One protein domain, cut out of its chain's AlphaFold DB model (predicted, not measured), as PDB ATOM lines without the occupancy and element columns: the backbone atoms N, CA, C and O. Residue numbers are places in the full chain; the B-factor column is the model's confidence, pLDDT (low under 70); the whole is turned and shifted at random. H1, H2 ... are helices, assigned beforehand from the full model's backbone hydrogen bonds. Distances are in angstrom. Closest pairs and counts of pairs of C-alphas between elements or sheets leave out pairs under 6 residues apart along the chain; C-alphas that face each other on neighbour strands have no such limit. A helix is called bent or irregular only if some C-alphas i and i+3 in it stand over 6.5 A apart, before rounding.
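What this domain is: This is residues 11 to 17, 130 to 148, 185 to 203, 509 to 520 and 560 to 610 of the 780 residues of the protein "Relaxase/mobilization nuclease domain-containing protein" of Brucella tritici (UniProt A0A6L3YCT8). A long helical hairpin, H4 and H5 side by side, is crossed near its linked end by a second pair of side-by-side helices, H3 and H2; H3 packs on both hairpin helices, H2 on the end of H4. Small H1 lies near H5, touching no helix, and residues 509 to 520 form a stretch with no named element. The printed part has 108 residues with five named helices, H1 to H5 in chain order, and no named strand: all helix. It is compact, with a radius of gyration of the C-alphas of 13.6 A and spans of 42 by 28 by 22 A.

Where its parts are: H4, residues 560 to 583, spans 31.8 A from C-alpha 560 at (-17.075, -33.014, -27.245). It is irregular: C-alphas 565 and 568 are 8.3 A apart, with a kink of 75 degrees near residue 567. H5, residues 588 to 607, spans 28.3 A to C-alpha 607 at (-10.639, -36.354, -34.523). H3 is residues 186 to 199, 20.1 A; H2 131 to 148, 26.2 A; H1 11 to 15, 6.4 A.

How they stand to each other: H4 and H5 form a hairpin, touching at a shallow tilt of 19 degrees, opposite ways; the closest C-alphas, Ala 571 and Gly 598, are 3.9 A apart. H3, with residues 192 to 196 alone, touches H4 about perpendicular at 89 degrees, closest C-alphas Ile 192 and Thr 577, 5.4 A. H2 touches H3 at a shallow tilt of 30 degrees, opposite ways, closest C-alphas Tyr 137 and Gly 197, 4.8 A. H2 and H5 are apart. H1 and H5 are close but not clearly touching, closest C-alphas Leu 15 and Asn 600, 6.5 A. Every O i to N i+4 pair is within hydrogen-bond range in H1 and H3; H2 has 13 of 14, H4 18 of 20, H5 15 of 16.

The domain as a whole: The C-alphas farthest apart, Ala 131 and Ser 610, are 42.8 A apart. Four cuts leave C-alpha gaps of 28.6 A from 17 to 130, 9.7 A from 148 to 185, 4.8 A from 203 to 509 and 8.5 A from 520 to 560. The link from H4 to H5 is tight. Mean pLDDT of the printed part is 81.6; residues 11 to 17, 517 and 604 to 610 are under 70.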
ATOM      1  N   ILE A  11      -9.377 -45.582 -17.686       32.06
ATOM      2  CA  ILE A  11      -9.072 -44.338 -18.417       32.06
ATOM      3  C   ILE A  11      -8.832 -44.616 -19.911       32.06
ATOM      4  O   ILE A  11      -9.406 -43.924 -20.747       32.06
ATOM      5  N   GLU A  12      -8.108 -45.672 -20.274       30.36
ATOM      6  CA  GLU A  12      -7.939 -46.095 -21.669       30.36
ATOM      7  C   GLU A  12      -9.257 -46.580 -22.299       30.36
ATOM      8  O   GLU A  12      -9.523 -46.216 -23.444       30.36
ATOM      9  N   LYS A  13     -10.138 -47.283 -21.565       29.25
ATOM     10  CA  LYS A  13     -11.514 -47.610 -22.009       29.25
ATOM     11  C   LYS A  13     -12.383 -46.364 -22.206       29.25
ATOM     12  O   LYS A  13     -13.172 -46.327 -23.148       29.25
ATOM     13  N   TYR A  14     -12.242 -45.333 -21.365       34.22
ATOM     14  CA  TYR A  14     -12.931 -44.048 -21.558       34.22
ATOM     15  C   TYR A  14     -12.456 -43.306 -22.822       34.22
ATOM     16  O   TYR A  14     -13.142 -42.381 -23.264       34.22
ATOM     17  N   LEU A  15     -11.304 -43.687 -23.388       30.12
ATOM     18  CA  LEU A  15     -10.618 -42.939 -24.443       30.12
ATOM     19  C   LEU A  15     -10.479 -43.735 -25.765       30.12
ATOM     20  O   LEU A  15     -10.369 -43.129 -26.825       30.12
ATOM     21  N   HIS A  16     -10.646 -45.061 -25.739       29.88
ATOM     22  CA  HIS A  16     -10.717 -45.944 -26.912       29.88
ATOM     23  C   HIS A  16     -12.115 -46.572 -27.062       29.88
ATOM     24  O   HIS A  16     -12.291 -47.789 -26.984       29.88
ATOM     25  N   TRP A  17     -13.144 -45.742 -27.272       28.52
ATOM     26  CA  TRP A  17     -14.511 -46.230 -27.496       28.52
ATOM     27  C   TRP A  17     -14.620 -47.009 -28.822       28.52
ATOM     28  O   TRP A  17     -14.683 -46.412 -29.898       28.52
ATOM     29  N   ASN A 130      -6.675 -44.541  -0.241       71.31
ATOM     30  CA  ASN A 130      -6.659 -43.080  -0.224       71.31
ATOM     31  C   ASN A 130      -5.286 -42.468   0.119       71.31
ATOM     32  O   ASN A 130      -5.072 -41.290  -0.162       71.31
ATOM     33  N   ALA A 131      -4.353 -43.224   0.709       82.75
ATOM     34  CA  ALA A 131      -3.100 -42.657   1.220       82.75
ATOM     35  C   ALA A 131      -2.202 -42.084   0.105       82.75
ATOM     36  O   ALA A 131      -1.706 -40.963   0.213       82.75
ATOM     37  N   LEU A 132      -2.042 -42.826  -0.997       88.88
ATOM     38  CA  LEU A 132      -1.194 -42.440  -2.129       88.88
ATOM     39  C   LEU A 132      -1.679 -41.151  -2.838       88.88
ATOM     40  O   LEU A 132      -0.857 -40.251  -3.017       88.88
ATOM     41  N   PRO A 133      -2.975 -40.983  -3.190       92.25
ATOM     42  CA  PRO A 133      -3.455 -39.724  -3.763       92.25
ATOM     43  C   PRO A 133      -3.286 -38.502  -2.860       92.25
ATOM     44  O   PRO A 133      -2.987 -37.420  -3.361       92.25
ATOM     45  N   ILE A 134      -3.459 -38.660  -1.542       93.56
ATOM     46  CA  ILE A 134      -3.258 -37.570  -0.575       93.56
ATOM     47  C   ILE A 134      -1.772 -37.193  -0.512       93.56
ATOM     48  O   ILE A 134      -1.440 -36.011  -0.584       93.56
ATOM     49  N   ALA A 135      -0.878 -38.185  -0.450       93.38
ATOM     50  CA  ALA A 135       0.565 -37.962  -0.442       93.38
ATOM     51  C   ALA A 135       1.050 -37.244  -1.714       93.38
ATOM     52  O   ALA A 135       1.778 -36.260  -1.614       93.38
ATOM     53  N   ILE A 136       0.602 -37.676  -2.900       94.00
ATOM     54  CA  ILE A 136       0.979 -37.053  -4.181       94.00
ATOM     55  C   ILE A 136       0.415 -35.632  -4.310       94.00
ATOM     56  O   ILE A 136       1.137 -34.736  -4.746       94.00
ATOM     57  N   TYR A 137      -0.832 -35.394  -3.883       95.62
ATOM     58  CA  TYR A 137      -1.401 -34.044  -3.816       95.62
ATOM     59  C   TYR A 137      -0.536 -33.122  -2.938       95.62
ATOM     60  O   TYR A 137      -0.161 -32.036  -3.378       95.62
ATOM     61  N   ASN A 138      -0.188 -33.565  -1.724       94.94
ATOM     62  CA  ASN A 138       0.606 -32.777  -0.779       94.94
ATOM     63  C   ASN A 138       2.031 -32.528  -1.298       94.94
ATOM     64  O   ASN A 138       2.509 -31.401  -1.232       94.94
ATOM     65  N   LEU A 139       2.688 -33.541  -1.871       95.00
ATOM     66  CA  LEU A 139       4.046 -33.429  -2.414       95.00
ATOM     67  C   LEU A 139       4.124 -32.389  -3.544       95.00
ATOM     68  O   LEU A 139       4.984 -31.511  -3.530       95.00
ATOM     69  N   VAL A 140       3.168 -32.429  -4.479       94.94
ATOM     70  CA  VAL A 140       3.054 -31.435  -5.559       94.94
ATOM     71  C   VAL A 140       2.703 -30.048  -5.016       94.94
ATOM     72  O   VAL A 140       3.263 -29.054  -5.477       94.94
ATOM     73  N   ARG A 141       1.803 -29.958  -4.026       94.00
ATOM     74  CA  ARG A 141       1.414 -28.681  -3.404       94.00
ATOM     75  C   ARG A 141       2.603 -28.005  -2.719       94.00
ATOM     76  O   ARG A 141       2.805 -26.817  -2.963       94.00
ATOM     77  N   ASN A 142       3.377 -28.762  -1.941       92.94
ATOM     78  CA  ASN A 142       4.561 -28.291  -1.224       92.94
ATOM     79  C   ASN A 142       5.649 -27.835  -2.197       92.94
ATOM     80  O   ASN A 142       6.155 -26.726  -2.057       92.94
ATOM     81  N   LYS A 143       5.941 -28.627  -3.241       92.38
ATOM     82  CA  LYS A 143       6.944 -28.264  -4.253       92.38
ATOM     83  C   LYS A 143       6.644 -26.915  -4.919       92.38
ATOM     84  O   LYS A 143       7.533 -26.086  -5.092       92.38
ATOM     85  N   LEU A 144       5.373 -26.661  -5.233       89.94
ATOM     86  CA  LEU A 144       4.926 -25.387  -5.803       89.94
ATOM     87  C   LEU A 144       5.047 -24.203  -4.829       89.94
ATOM     88  O   LEU A 144       5.112 -23.058  -5.281       89.94
ATOM     89  N   ASP A 145       5.035 -24.436  -3.516       87.44
ATOM     90  CA  ASP A 145       5.259 -23.403  -2.495       87.44
ATOM     91  C   ASP A 145       6.757 -23.159  -2.253       87.44
ATOM     92  O   ASP A 145       7.175 -22.002  -2.240       87.44
ATOM     93  N   GLU A 146       7.581 -24.212  -2.218       85.88
ATOM     94  CA  GLU A 146       9.050 -24.116  -2.196       85.88
ATOM     95  C   GLU A 146       9.599 -23.304  -3.379       85.88
ATOM     96  O   GLU A 146      10.407 -22.395  -3.183       85.88
ATOM     97  N   ASP A 147       9.138 -23.591  -4.601       81.38
ATOM     98  CA  ASP A 147       9.602 -22.902  -5.811       81.38
ATOM     99  C   ASP A 147       9.239 -21.400  -5.802       81.38
ATOM    100  O   ASP A 147      10.014 -20.571  -6.287       81.38
ATOM    101  N   GLU A 148       8.108 -21.017  -5.195       79.56
ATOM    102  CA  GLU A 148       7.731 -19.604  -5.027       79.56
ATOM    103  C   GLU A 148       8.599 -18.909  -3.966       79.56
ATOM    104  O   GLU A 148       9.027 -17.769  -4.159       79.56
ATOM    105  N   SER A 185      -0.164 -18.527  -9.437       84.38
ATOM    106  CA  SER A 185      -1.158 -17.993  -8.499       84.38
ATOM    107  C   SER A 185      -1.656 -19.095  -7.545       84.38
ATOM    108  O   SER A 185      -1.656 -20.266  -7.935       84.38
ATOM    109  N   PRO A 186      -2.150 -18.766  -6.335       82.81
ATOM    110  CA  PRO A 186      -2.627 -19.774  -5.380       82.81
ATOM    111  C   PRO A 186      -3.663 -20.744  -5.973       82.81
ATOM    112  O   PRO A 186      -3.567 -21.953  -5.780       82.81
ATOM    113  N   LEU A 187      -4.589 -20.229  -6.792       82.94
ATOM    114  CA  LEU A 187      -5.578 -21.037  -7.515       82.94
ATOM    115  C   LEU A 187      -4.940 -21.946  -8.581       82.94
ATOM    116  O   LEU A 187      -5.377 -23.080  -8.760       82.94
ATOM    117  N   ALA A 188      -3.903 -21.481  -9.285       86.19
ATOM    118  CA  ALA A 188      -3.177 -22.322 -10.233       86.19
ATOM    119  C   ALA A 188      -2.448 -23.466  -9.510       86.19
ATOM    120  O   ALA A 188      -2.539 -24.609  -9.955       86.19
ATOM    121  N   LYS A 189      -1.815 -23.191  -8.358       90.50
ATOM    122  CA  LYS A 189      -1.172 -24.228  -7.533       90.50
ATOM    123  C   LYS A 189      -2.170 -25.269  -7.028       90.50
ATOM    124  O   LYS A 189      -1.924 -26.466  -7.165       90.50
ATOM    125  N   LEU A 190      -3.314 -24.816  -6.501       90.44
ATOM    126  CA  LEU A 190      -4.424 -25.679  -6.088       90.44
ATOM    127  C   LEU A 190      -4.870 -26.594  -7.234       90.44
ATOM    128  O   LEU A 190      -5.009 -27.801  -7.035       90.44
ATOM    129  N   ASN A 191      -5.092 -26.036  -8.427       91.00
ATOM    130  CA  ASN A 191      -5.558 -26.809  -9.573       91.00
ATOM    131  C   ASN A 191      -4.492 -27.813 -10.065       91.00
ATOM    132  O   ASN A 191      -4.851 -28.940 -10.401       91.00
ATOM    133  N   ILE A 192      -3.195 -27.463 -10.060       92.94
ATOM    134  CA  ILE A 192      -2.100 -28.397 -10.398       92.94
ATOM    135  C   ILE A 192      -2.063 -29.564  -9.400       92.94
ATOM    136  O   ILE A 192      -2.152 -30.720  -9.812       92.94
ATOM    137  N   ALA A 193      -2.022 -29.285  -8.092       94.56
ATOM    138  CA  ALA A 193      -2.046 -30.325  -7.061       94.56
ATOM    139  C   ALA A 193      -3.317 -31.193  -7.152       94.56
ATOM    140  O   ALA A 193      -3.256 -32.419  -7.055       94.56
ATOM    141  N   SER A 194      -4.471 -30.578  -7.425       93.94
ATOM    142  CA  SER A 194      -5.749 -31.283  -7.578       93.94
ATOM    143  C   SER A 194      -5.789 -32.196  -8.805       93.94
ATOM    144  O   SER A 194      -6.321 -33.306  -8.717       93.94
ATOM    145  N   ARG A 195      -5.197 -31.790  -9.938       93.12
ATOM    146  CA  ARG A 195      -5.022 -32.663 -11.112       93.12
ATOM    147  C   ARG A 195      -4.050 -33.805 -10.823       93.12
ATOM    148  O   ARG A 195      -4.370 -34.937 -11.168       93.12
ATOM    149  N   ALA A 196      -2.944 -33.548 -10.121       94.31
ATOM    150  CA  ALA A 196      -2.001 -34.592  -9.713       94.31
ATOM    151  C   ALA A 196      -2.677 -35.650  -8.825       94.31
ATOM    152  O   ALA A 196      -2.586 -36.841  -9.107       94.31
ATOM    153  N   GLY A 197      -3.446 -35.222  -7.817       93.38
ATOM    154  CA  GLY A 197      -4.266 -36.124  -7.002       93.38
ATOM    155  C   GLY A 197      -5.334 -36.862  -7.820       93.38
ATOM    156  O   GLY A 197      -5.546 -38.056  -7.613       93.38
ATOM    157  N   THR A 198      -5.982 -36.192  -8.783       91.69
ATOM    158  CA  THR A 198      -6.972 -36.819  -9.685       91.69
ATOM    159  C   THR A 198      -6.339 -37.929 -10.533       91.69
ATOM    160  O   THR A 198      -6.922 -39.008 -10.628       91.69
ATOM    161  N   ALA A 199      -5.148 -37.698 -11.101       91.25
ATOM    162  CA  ALA A 199      -4.441 -38.649 -11.969       91.25
ATOM    163  C   ALA A 199      -4.167 -40.003 -11.294       91.25
ATOM    164  O   ALA A 199      -4.127 -41.030 -11.962       91.25
ATOM    165  N   VAL A 200      -4.020 -40.007  -9.965       90.94
ATOM    166  CA  VAL A 200      -3.764 -41.212  -9.160       90.94
ATOM    167  C   VAL A 200      -4.990 -41.701  -8.377       90.94
ATOM    168  O   VAL A 200      -4.870 -42.598  -7.549       90.94
ATOM    169  N   GLY A 201      -6.179 -41.146  -8.643       88.50
ATOM    170  CA  GLY A 201      -7.447 -41.672  -8.130       88.50
ATOM    171  C   GLY A 201      -8.080 -40.918  -6.955       88.50
ATOM    172  O   GLY A 201      -8.942 -41.484  -6.278       88.50
ATOM    173  N   ALA A 202      -7.735 -39.654  -6.695       91.75
ATOM    174  CA  ALA A 202      -8.542 -38.810  -5.806       91.75
ATOM    175  C   ALA A 202      -9.928 -38.510  -6.414       91.75
ATOM    176  O   ALA A 202     -10.081 -38.343  -7.624       91.75
ATOM    177  N   GLN A 203     -10.960 -38.438  -5.572       91.50
ATOM    178  CA  GLN A 203     -12.331 -38.110  -5.977       91.50
ATOM    179  C   GLN A 203     -12.609 -36.594  -5.968       91.50
ATOM    180  O   GLN A 203     -12.033 -35.869  -5.158       91.50
ATOM    181  N   MET A 509      -9.721 -36.687  -1.541       94.50
ATOM    182  CA  MET A 509     -10.632 -35.762  -2.209       94.50
ATOM    183  C   MET A 509      -9.913 -34.490  -2.673       94.50
ATOM    184  O   MET A 509      -9.038 -33.961  -1.986       94.50
ATOM    185  N   VAL A 510     -10.282 -33.992  -3.852       94.31
ATOM    186  CA  VAL A 510      -9.659 -32.834  -4.512       94.31
ATOM    187  C   VAL A 510     -10.703 -31.866  -5.066       94.31
ATOM    188  O   VAL A 510     -11.830 -32.248  -5.396       94.31
ATOM    189  N   PHE A 511     -10.330 -30.592  -5.176       91.31
ATOM    190  CA  PHE A 511     -11.153 -29.583  -5.832       91.31
ATOM    191  C   PHE A 511     -11.033 -29.726  -7.353       91.31
ATOM    192  O   PHE A 511      -9.937 -29.768  -7.898       91.31
ATOM    193  N   THR A 512     -12.157 -29.807  -8.064       85.56
ATOM    194  CA  THR A 512     -12.151 -30.083  -9.509       85.56
ATOM    195  C   THR A 512     -13.040 -29.113 -10.263       85.56
ATOM    196  O   THR A 512     -14.223 -28.963  -9.938       85.56
ATOM    197  N   GLN A 513     -12.510 -28.513 -11.326       80.62
ATOM    198  CA  GLN A 513     -13.284 -27.649 -12.210       80.62
ATOM    199  C   GLN A 513     -13.795 -28.425 -13.426       80.62
ATOM    200  O   GLN A 513     -13.066 -29.194 -14.048       80.62
ATOM    201  N   ARG A 514     -15.051 -28.169 -13.820       79.50
ATOM    202  CA  ARG A 514     -15.684 -28.817 -14.983       79.50
ATOM    203  C   ARG A 514     -14.854 -28.682 -16.266       79.50
ATOM    204  O   ARG A 514     -14.817 -29.627 -17.047       79.50
ATOM    205  N   MET A 515     -14.250 -27.510 -16.473       73.56
ATOM    206  CA  MET A 515     -13.473 -27.187 -17.671       73.56
ATOM    207  C   MET A 515     -12.236 -28.079 -17.808       73.56
ATOM    208  O   MET A 515     -11.999 -28.618 -18.879       73.56
ATOM    209  N   GLU A 516     -11.505 -28.294 -16.714       71.19
ATOM    210  CA  GLU A 516     -10.244 -29.053 -16.703       71.19
ATOM    211  C   GLU A 516     -10.441 -30.569 -16.881       71.19
ATOM    212  O   GLU A 516      -9.520 -31.275 -17.281       71.19
ATOM    213  N   GLN A 517     -11.652 -31.063 -16.603       69.50
ATOM    214  CA  GLN A 517     -12.040 -32.471 -16.750       69.50
ATOM    215  C   GLN A 517     -12.958 -32.735 -17.958       69.50
ATOM    216  O   GLN A 517     -13.474 -33.840 -18.103       69.50
ATOM    217  N   ALA A 518     -13.264 -31.709 -18.761       75.38
ATOM    218  CA  ALA A 518     -14.192 -31.765 -19.896       75.38
ATOM    219  C   ALA A 518     -15.543 -32.478 -19.640       75.38
ATOM    220  O   ALA A 518     -16.157 -33.025 -20.555       75.38
ATOM    221  N   THR A 519     -16.054 -32.484 -18.402       75.00
ATOM    222  CA  THR A 519     -17.221 -33.322 -18.062       75.00
ATOM    223  C   THR A 519     -18.519 -32.809 -18.687       75.00
ATOM    224  O   THR A 519     -18.764 -31.600 -18.742       75.00
ATOM    225  N   SER A 520     -19.418 -33.719 -19.085       77.31
ATOM    226  CA  SER A 520     -20.758 -33.371 -19.587       77.31
ATOM    227  C   SER A 520     -21.505 -32.374 -18.694       77.31
ATOM    228  O   SER A 520     -21.390 -32.397 -17.458       77.31
ATOM    229  N   LYS A 560     -17.783 -33.068 -25.955       76.19
ATOM    230  CA  LYS A 560     -17.075 -33.014 -27.245       76.19
ATOM    231  C   LYS A 560     -16.880 -31.586 -27.763       76.19
ATOM    232  O   LYS A 560     -15.816 -31.280 -28.287       76.19
ATOM    233  N   GLN A 561     -17.862 -30.695 -27.584       74.81
ATOM    234  CA  GLN A 561     -17.729 -29.293 -28.006       74.81
ATOM    235  C   GLN A 561     -16.660 -28.566 -27.185       74.81
ATOM    236  O   GLN A 561     -15.915 -27.746 -27.717       74.81
ATOM    237  N   LEU A 562     -16.562 -28.884 -25.891       74.81
ATOM    238  CA  LEU A 562     -15.529 -28.328 -25.027       74.81
ATOM    239  C   LEU A 562     -14.134 -28.837 -25.391       74.81
ATOM    240  O   LEU A 562     -13.202 -28.034 -25.417       74.81
ATOM    241  N   LEU A 563     -14.013 -30.136 -25.688       76.81
ATOM    242  CA  LEU A 563     -12.767 -30.767 -26.128       76.81
ATOM    243  C   LEU A 563     -12.282 -30.199 -27.464       76.81
ATOM    244  O   LEU A 563     -11.126 -29.817 -27.552       76.81
ATOM    245  N   VAL A 564     -13.148 -30.044 -28.467       76.00
ATOM    246  CA  VAL A 564     -12.752 -29.435 -29.753       76.00
ATOM    247  C   VAL A 564     -12.330 -27.969 -29.577       76.00
ATOM    248  O   VAL A 564     -11.357 -27.531 -30.180       76.00
ATOM    249  N   ALA A 565     -13.020 -27.201 -28.727       77.25
ATOM    250  CA  ALA A 565     -12.721 -25.778 -28.544       77.25
ATOM    251  C   ALA A 565     -11.541 -25.478 -27.596       77.25
ATOM    252  O   ALA A 565     -10.966 -24.397 -27.679       77.25
ATOM    253  N   ASN A 566     -11.205 -26.377 -26.659       80.00
ATOM    254  CA  ASN A 566     -10.226 -26.113 -25.589       80.00
ATOM    255  C   ASN A 566      -9.234 -27.268 -25.352       80.00
ATOM    256  O   ASN A 566      -8.424 -27.177 -24.432       80.00
ATOM    257  N   GLY A 567      -9.284 -28.350 -26.133       82.31
ATOM    258  CA  GLY A 567      -8.544 -29.590 -25.878       82.31
ATOM    259  C   GLY A 567      -7.043 -29.374 -25.743       82.31
ATOM    260  O   GLY A 567      -6.460 -29.809 -24.757       82.31
ATOM    261  N   ALA A 568      -6.439 -28.594 -26.644       85.19
ATOM    262  CA  ALA A 568      -5.027 -28.215 -26.550       85.19
ATOM    263  C   ALA A 568      -4.682 -27.475 -25.242       85.19
ATOM    264  O   ALA A 568      -3.694 -27.795 -24.589       85.19
ATOM    265  N   ALA A 569      -5.519 -26.527 -24.810       85.88
ATOM    266  CA  ALA A 569      -5.298 -25.796 -23.562       85.88
ATOM    267  C   ALA A 569      -5.457 -26.700 -22.328       85.88
ATOM    268  O   ALA A 569      -4.658 -26.617 -21.399       85.88
ATOM    269  N   ILE A 570      -6.456 -27.589 -22.325       85.31
ATOM    270  CA  ILE A 570      -6.684 -28.547 -21.234       85.31
ATOM    271  C   ILE A 570      -5.531 -29.560 -21.168       85.31
ATOM    272  O   ILE A 570      -5.002 -29.802 -20.086       85.31
ATOM    273  N   ALA A 571      -5.092 -30.105 -22.304       88.81
ATOM    274  CA  ALA A 571      -3.964 -31.028 -22.378       88.81
ATOM    275  C   ALA A 571      -2.662 -30.405 -21.859       88.81
ATOM    276  O   ALA A 571      -1.983 -31.022 -21.040       88.81
ATOM    277  N   ASN A 572      -2.372 -29.153 -22.230       89.88
ATOM    278  CA  ASN A 572      -1.217 -28.418 -21.712       89.88
ATOM    279  C   ASN A 572      -1.243 -28.298 -20.174       89.88
ATOM    280  O   ASN A 572      -0.193 -28.382 -19.542       89.88
ATOM    281  N   LEU A 573      -2.420 -28.151 -19.543       90.81
ATOM    282  CA  LEU A 573      -2.535 -28.158 -18.075       90.81
ATOM    283  C   LEU A 573      -2.207 -29.529 -17.465       90.81
ATOM    284  O   LEU A 573      -1.611 -29.588 -16.386       90.81
ATOM    285  N   TRP A 574      -2.591 -30.623 -18.124       91.44
ATOM    286  CA  TRP A 574      -2.281 -31.990 -17.687       91.44
ATOM    287  C   TRP A 574      -0.793 -32.321 -17.863       91.44
ATOM    288  O   TRP A 574      -0.166 -32.785 -16.912       91.44
ATOM    289  N   GLN A 575      -0.192 -31.961 -18.999       92.44
ATOM    290  CA  GLN A 575       1.249 -32.102 -19.249       92.44
ATOM    291  C   GLN A 575       2.094 -31.225 -18.302       92.44
ATOM    292  O   GLN A 575       3.082 -31.693 -17.735       92.44
ATOM    293  N   GLN A 576       1.673 -29.982 -18.030       93.00
ATOM    294  CA  GLN A 576       2.286 -29.141 -16.988       93.00
ATOM    295  C   GLN A 576       2.215 -29.821 -15.615       93.00
ATOM    296  O   GLN A 576       3.196 -29.822 -14.877       93.00
ATOM    297  N   THR A 577       1.077 -30.438 -15.285       93.75
ATOM    298  CA  THR A 577       0.900 -31.156 -14.014       93.75
ATOM    299  C   THR A 577       1.843 -32.354 -13.918       93.75
ATOM    300  O   THR A 577       2.503 -32.517 -12.896       93.75
ATOM    301  N   ALA A 578       1.973 -33.148 -14.983       94.44
ATOM    302  CA  ALA A 578       2.927 -34.252 -15.048       94.44
ATOM    303  C   ALA A 578       4.381 -33.775 -14.886       94.44
ATOM    304  O   ALA A 578       5.159 -34.400 -14.167       94.44
ATOM    305  N   HIS A 579       4.749 -32.640 -15.491       94.12
ATOM    306  CA  HIS A 579       6.071 -32.040 -15.308       94.12
ATOM    307  C   HIS A 579       6.314 -31.620 -13.847       94.12
ATOM    308  O   HIS A 579       7.346 -31.975 -13.277       94.12
ATOM    309  N   THR A 580       5.349 -30.952 -13.201       93.94
ATOM    310  CA  THR A 580       5.433 -30.619 -11.767       93.94
ATOM    311  C   THR A 580       5.502 -31.872 -10.889       93.94
ATOM    312  O   THR A 580       6.270 -31.893  -9.934       93.94
ATOM    313  N   MET A 581       4.766 -32.941 -11.218       95.00
ATOM    314  CA  MET A 581       4.850 -34.226 -10.510       95.00
ATOM    315  C   MET A 581       6.275 -34.794 -10.554       95.00
ATOM    316  O   MET A 581       6.818 -35.134  -9.504       95.00
ATOM    317  N   LYS A 582       6.920 -34.819 -11.730       93.88
ATOM    318  CA  LYS A 582       8.326 -35.248 -11.863       93.88
ATOM    319  C   LYS A 582       9.278 -34.352 -11.066       93.88
ATOM    320  O   LYS A 582      10.121 -34.859 -10.335       93.88
ATOM    321  N   ALA A 583       9.113 -33.029 -11.155       91.38
ATOM    322  CA  ALA A 583       9.924 -32.058 -10.412       91.38
ATOM    323  C   ALA A 583       9.746 -32.151  -8.881       91.38
ATOM    324  O   ALA A 583      10.650 -31.778  -8.136       91.38
ATOM    325  N   ALA A 584       8.607 -32.665  -8.414       91.44
ATOM    326  CA  ALA A 584       8.318 -32.945  -7.010       91.44
ATOM    327  C   ALA A 584       8.786 -34.345  -6.550       91.44
ATOM    328  O   ALA A 584       8.514 -34.733  -5.418       91.44
ATOM    329  N   GLY A 585       9.453 -35.128  -7.407       91.31
ATOM    330  CA  GLY A 585       9.920 -36.481  -7.077       91.31
ATOM    331  C   GLY A 585       8.827 -37.559  -7.083       91.31
ATOM    332  O   GLY A 585       9.048 -38.659  -6.577       91.31
ATOM    333  N   VAL A 586       7.649 -37.283  -7.656       91.75
ATOM    334  CA  VAL A 586       6.616 -38.310  -7.868       91.75
ATOM    335  C   VAL A 586       7.124 -39.331  -8.890       91.75
ATOM    336  O   VAL A 586       7.669 -38.960  -9.930       91.75
ATOM    337  N   SER A 587       6.918 -40.622  -8.617       89.25
ATOM    338  CA  SER A 587       7.382 -41.695  -9.500       89.25
ATOM    339  C   SER A 587       6.814 -41.593 -10.919       89.25
ATOM    340  O   SER A 587       5.646 -41.254 -11.129       89.25
ATOM    341  N   GLU A 588       7.649 -41.956 -11.896       88.25
ATOM    342  CA  GLU A 588       7.384 -41.803 -13.330       88.25
ATOM    343  C   GLU A 588       6.021 -42.374 -13.760       88.25
ATOM    344  O   GLU A 588       5.294 -41.702 -14.480       88.25
ATOM    345  N   ILE A 589       5.617 -43.543 -13.246       87.94
ATOM    346  CA  ILE A 589       4.320 -44.187 -13.544       87.94
ATOM    347  C   ILE A 589       3.132 -43.258 -13.225       87.94
ATOM    348  O   ILE A 589       2.188 -43.143 -14.007       87.94
ATOM    349  N   HIS A 590       3.171 -42.561 -12.088       88.88
ATOM    350  CA  HIS A 590       2.091 -41.660 -11.680       88.88
ATOM    351  C   HIS A 590       2.118 -40.340 -12.460       88.88
ATOM    352  O   HIS A 590       1.062 -39.797 -12.777       88.88
ATOM    353  N   ALA A 591       3.304 -39.833 -12.811       90.00
ATOM    354  CA  ALA A 591       3.425 -38.670 -13.691       90.00
ATOM    355  C   ALA A 591       2.957 -38.987 -15.127       90.00
ATOM    356  O   ALA A 591       2.294 -38.165 -15.756       90.00
ATOM    357  N   GLN A 592       3.231 -40.199 -15.623       91.12
ATOM    358  CA  GLN A 592       2.727 -40.691 -16.907       91.12
ATOM    359  C   GLN A 592       1.201 -40.775 -16.925       91.12
ATOM    360  O   GLN A 592       0.605 -40.359 -17.909       91.12
ATOM    361  N   ALA A 593       0.541 -41.180 -15.833       88.69
ATOM    362  CA  ALA A 593      -0.923 -41.148 -15.761       88.69
ATOM    363  C   ALA A 593      -1.501 -39.740 -16.038       88.69
ATOM    364  O   ALA A 593      -2.501 -39.613 -16.744       88.69
ATOM    365  N   ALA A 594      -0.851 -38.674 -15.551       89.56
ATOM    366  CA  ALA A 594      -1.252 -37.298 -15.852       89.56
ATOM    367  C   ALA A 594      -0.971 -36.895 -17.316       89.56
ATOM    368  O   ALA A 594      -1.823 -36.252 -17.929       89.56
ATOM    369  N   ASN A 595       0.166 -37.304 -17.897       90.31
ATOM    370  CA  ASN A 595       0.452 -37.096 -19.326       90.31
ATOM    371  C   ASN A 595      -0.570 -37.810 -20.217       90.31
ATOM    372  O   ASN A 595      -1.178 -37.167 -21.066       90.31
ATOM    373  N   ASN A 596      -0.834 -39.094 -19.963       89.50
ATOM    374  CA  ASN A 596      -1.763 -39.908 -20.743       89.50
ATOM    375  C   ASN A 596      -3.165 -39.276 -20.777       89.50
ATOM    376  O   ASN A 596      -3.810 -39.283 -21.823       89.50
ATOM    377  N   ILE A 597      -3.642 -38.681 -19.675       86.56
ATOM    378  CA  ILE A 597      -4.912 -37.931 -19.668       86.56
ATOM    379  C   ILE A 597      -4.852 -36.735 -20.639       86.56
ATOM    380  O   ILE A 597      -5.793 -36.521 -21.404       86.56
ATOM    381  N   GLY A 598      -3.753 -35.976 -20.640       85.94
ATOM    382  CA  GLY A 598      -3.545 -34.850 -21.556       85.94
ATOM    383  C   GLY A 598      -3.450 -35.269 -23.026       85.94
ATOM    384  O   GLY A 598      -4.126 -34.689 -23.874       85.94
ATOM    385  N   ASP A 599      -2.672 -36.305 -23.327       86.75
ATOM    386  CA  ASP A 599      -2.444 -36.771 -24.697       86.75
ATOM    387  C   ASP A 599      -3.725 -37.338 -25.314       86.75
ATOM    388  O   ASP A 599      -4.102 -36.974 -26.429       86.75
ATOM    389  N   ASN A 600      -4.487 -38.129 -24.555       84.00
ATOM    390  CA  ASN A 600      -5.801 -38.589 -24.994       84.00
ATOM    391  C   ASN A 600      -6.771 -37.415 -25.254       84.00
ATOM    392  O   ASN A 600      -7.496 -37.425 -26.248       84.00
ATOM    393  N   ILE A 601      -6.757 -36.357 -24.430       83.50
ATOM    394  CA  ILE A 601      -7.540 -35.132 -24.685       83.50
ATOM    395  C   ILE A 601      -7.134 -34.461 -26.015       83.50
ATOM    396  O   ILE A 601      -8.008 -33.955 -26.725       83.50
ATOM    397  N   LEU A 602      -5.850 -34.501 -26.399       81.56
ATOM    398  CA  LEU A 602      -5.393 -34.039 -27.719       81.56
ATOM    399  C   LEU A 602      -5.913 -34.919 -28.858       81.56
ATOM    400  O   LEU A 602      -6.307 -34.371 -29.887       81.56
ATOM    401  N   HIS A 603      -5.935 -36.245 -28.693       77.94
ATOM    402  CA  HIS A 603      -6.483 -37.162 -29.700       77.94
ATOM    403  C   HIS A 603      -7.965 -36.857 -29.982       77.94
ATOM    404  O   HIS A 603      -8.310 -36.508 -31.112       77.94
ATOM    405  N   PHE A 604      -8.814 -36.793 -28.947       68.94
ATOM    406  CA  PHE A 604     -10.229 -36.411 -29.110       68.94
ATOM    407  C   PHE A 604     -10.440 -35.017 -29.717       68.94
ATOM    408  O   PHE A 604     -11.448 -34.782 -30.386       68.94
ATOM    409  N   SER A 605      -9.522 -34.079 -29.474       65.69
ATOM    410  CA  SER A 605      -9.591 -32.738 -30.060       65.69
ATOM    411  C   SER A 605      -9.273 -32.723 -31.558       65.69
ATOM    412  O   SER A 605      -9.776 -31.842 -32.252       65.69
ATOM    413  N   LYS A 606      -8.441 -33.651 -32.051       64.56
ATOM    414  CA  LYS A 606      -8.031 -33.739 -33.465       64.56
ATOM    415  C   LYS A 606      -9.076 -34.458 -34.315       64.56
ATOM    416  O   LYS A 606      -9.431 -33.962 -35.380       64.56
ATOM    417  N   ASP A 607      -9.638 -35.551 -33.804       57.31
ATOM    418  CA  ASP A 607     -10.639 -36.354 -34.523       57.31
ATOM    419  C   ASP A 607     -12.015 -35.657 -34.613       57.31
ATOM    420  O   ASP A 607     -12.888 -36.062 -35.380       57.31
ATOM    421  N   GLY A 608     -12.231 -34.603 -33.814       51.50
ATOM    422  CA  GLY A 608     -13.508 -33.898 -33.688       51.50
ATOM    423  C   GLY A 608     -13.681 -32.625 -34.527       51.50
ATOM    424  O   GLY A 608     -14.785 -32.075 -34.529       51.50
ATOM    425  N   GLY A 609     -12.649 -32.119 -35.215       40.94
ATOM    426  CA  GLY A 609     -12.794 -30.889 -36.001       40.94
ATOM    427  C   GLY A 609     -11.536 -30.407 -36.725       40.94
ATOM    428  O   GLY A 609     -10.486 -30.206 -36.122       40.94
ATOM    429  N   SER A 610     -11.677 -30.131 -38.024       35.88
ATOM    430  CA  SER A 610     -10.634 -29.478 -38.818       35.88
ATOM    431  C   SER A 610     -10.472 -28.002 -38.434       35.88
ATOM    432  O   SER A 610     -11.441 -27.245 -38.429       35.88
TER     433      SER A 610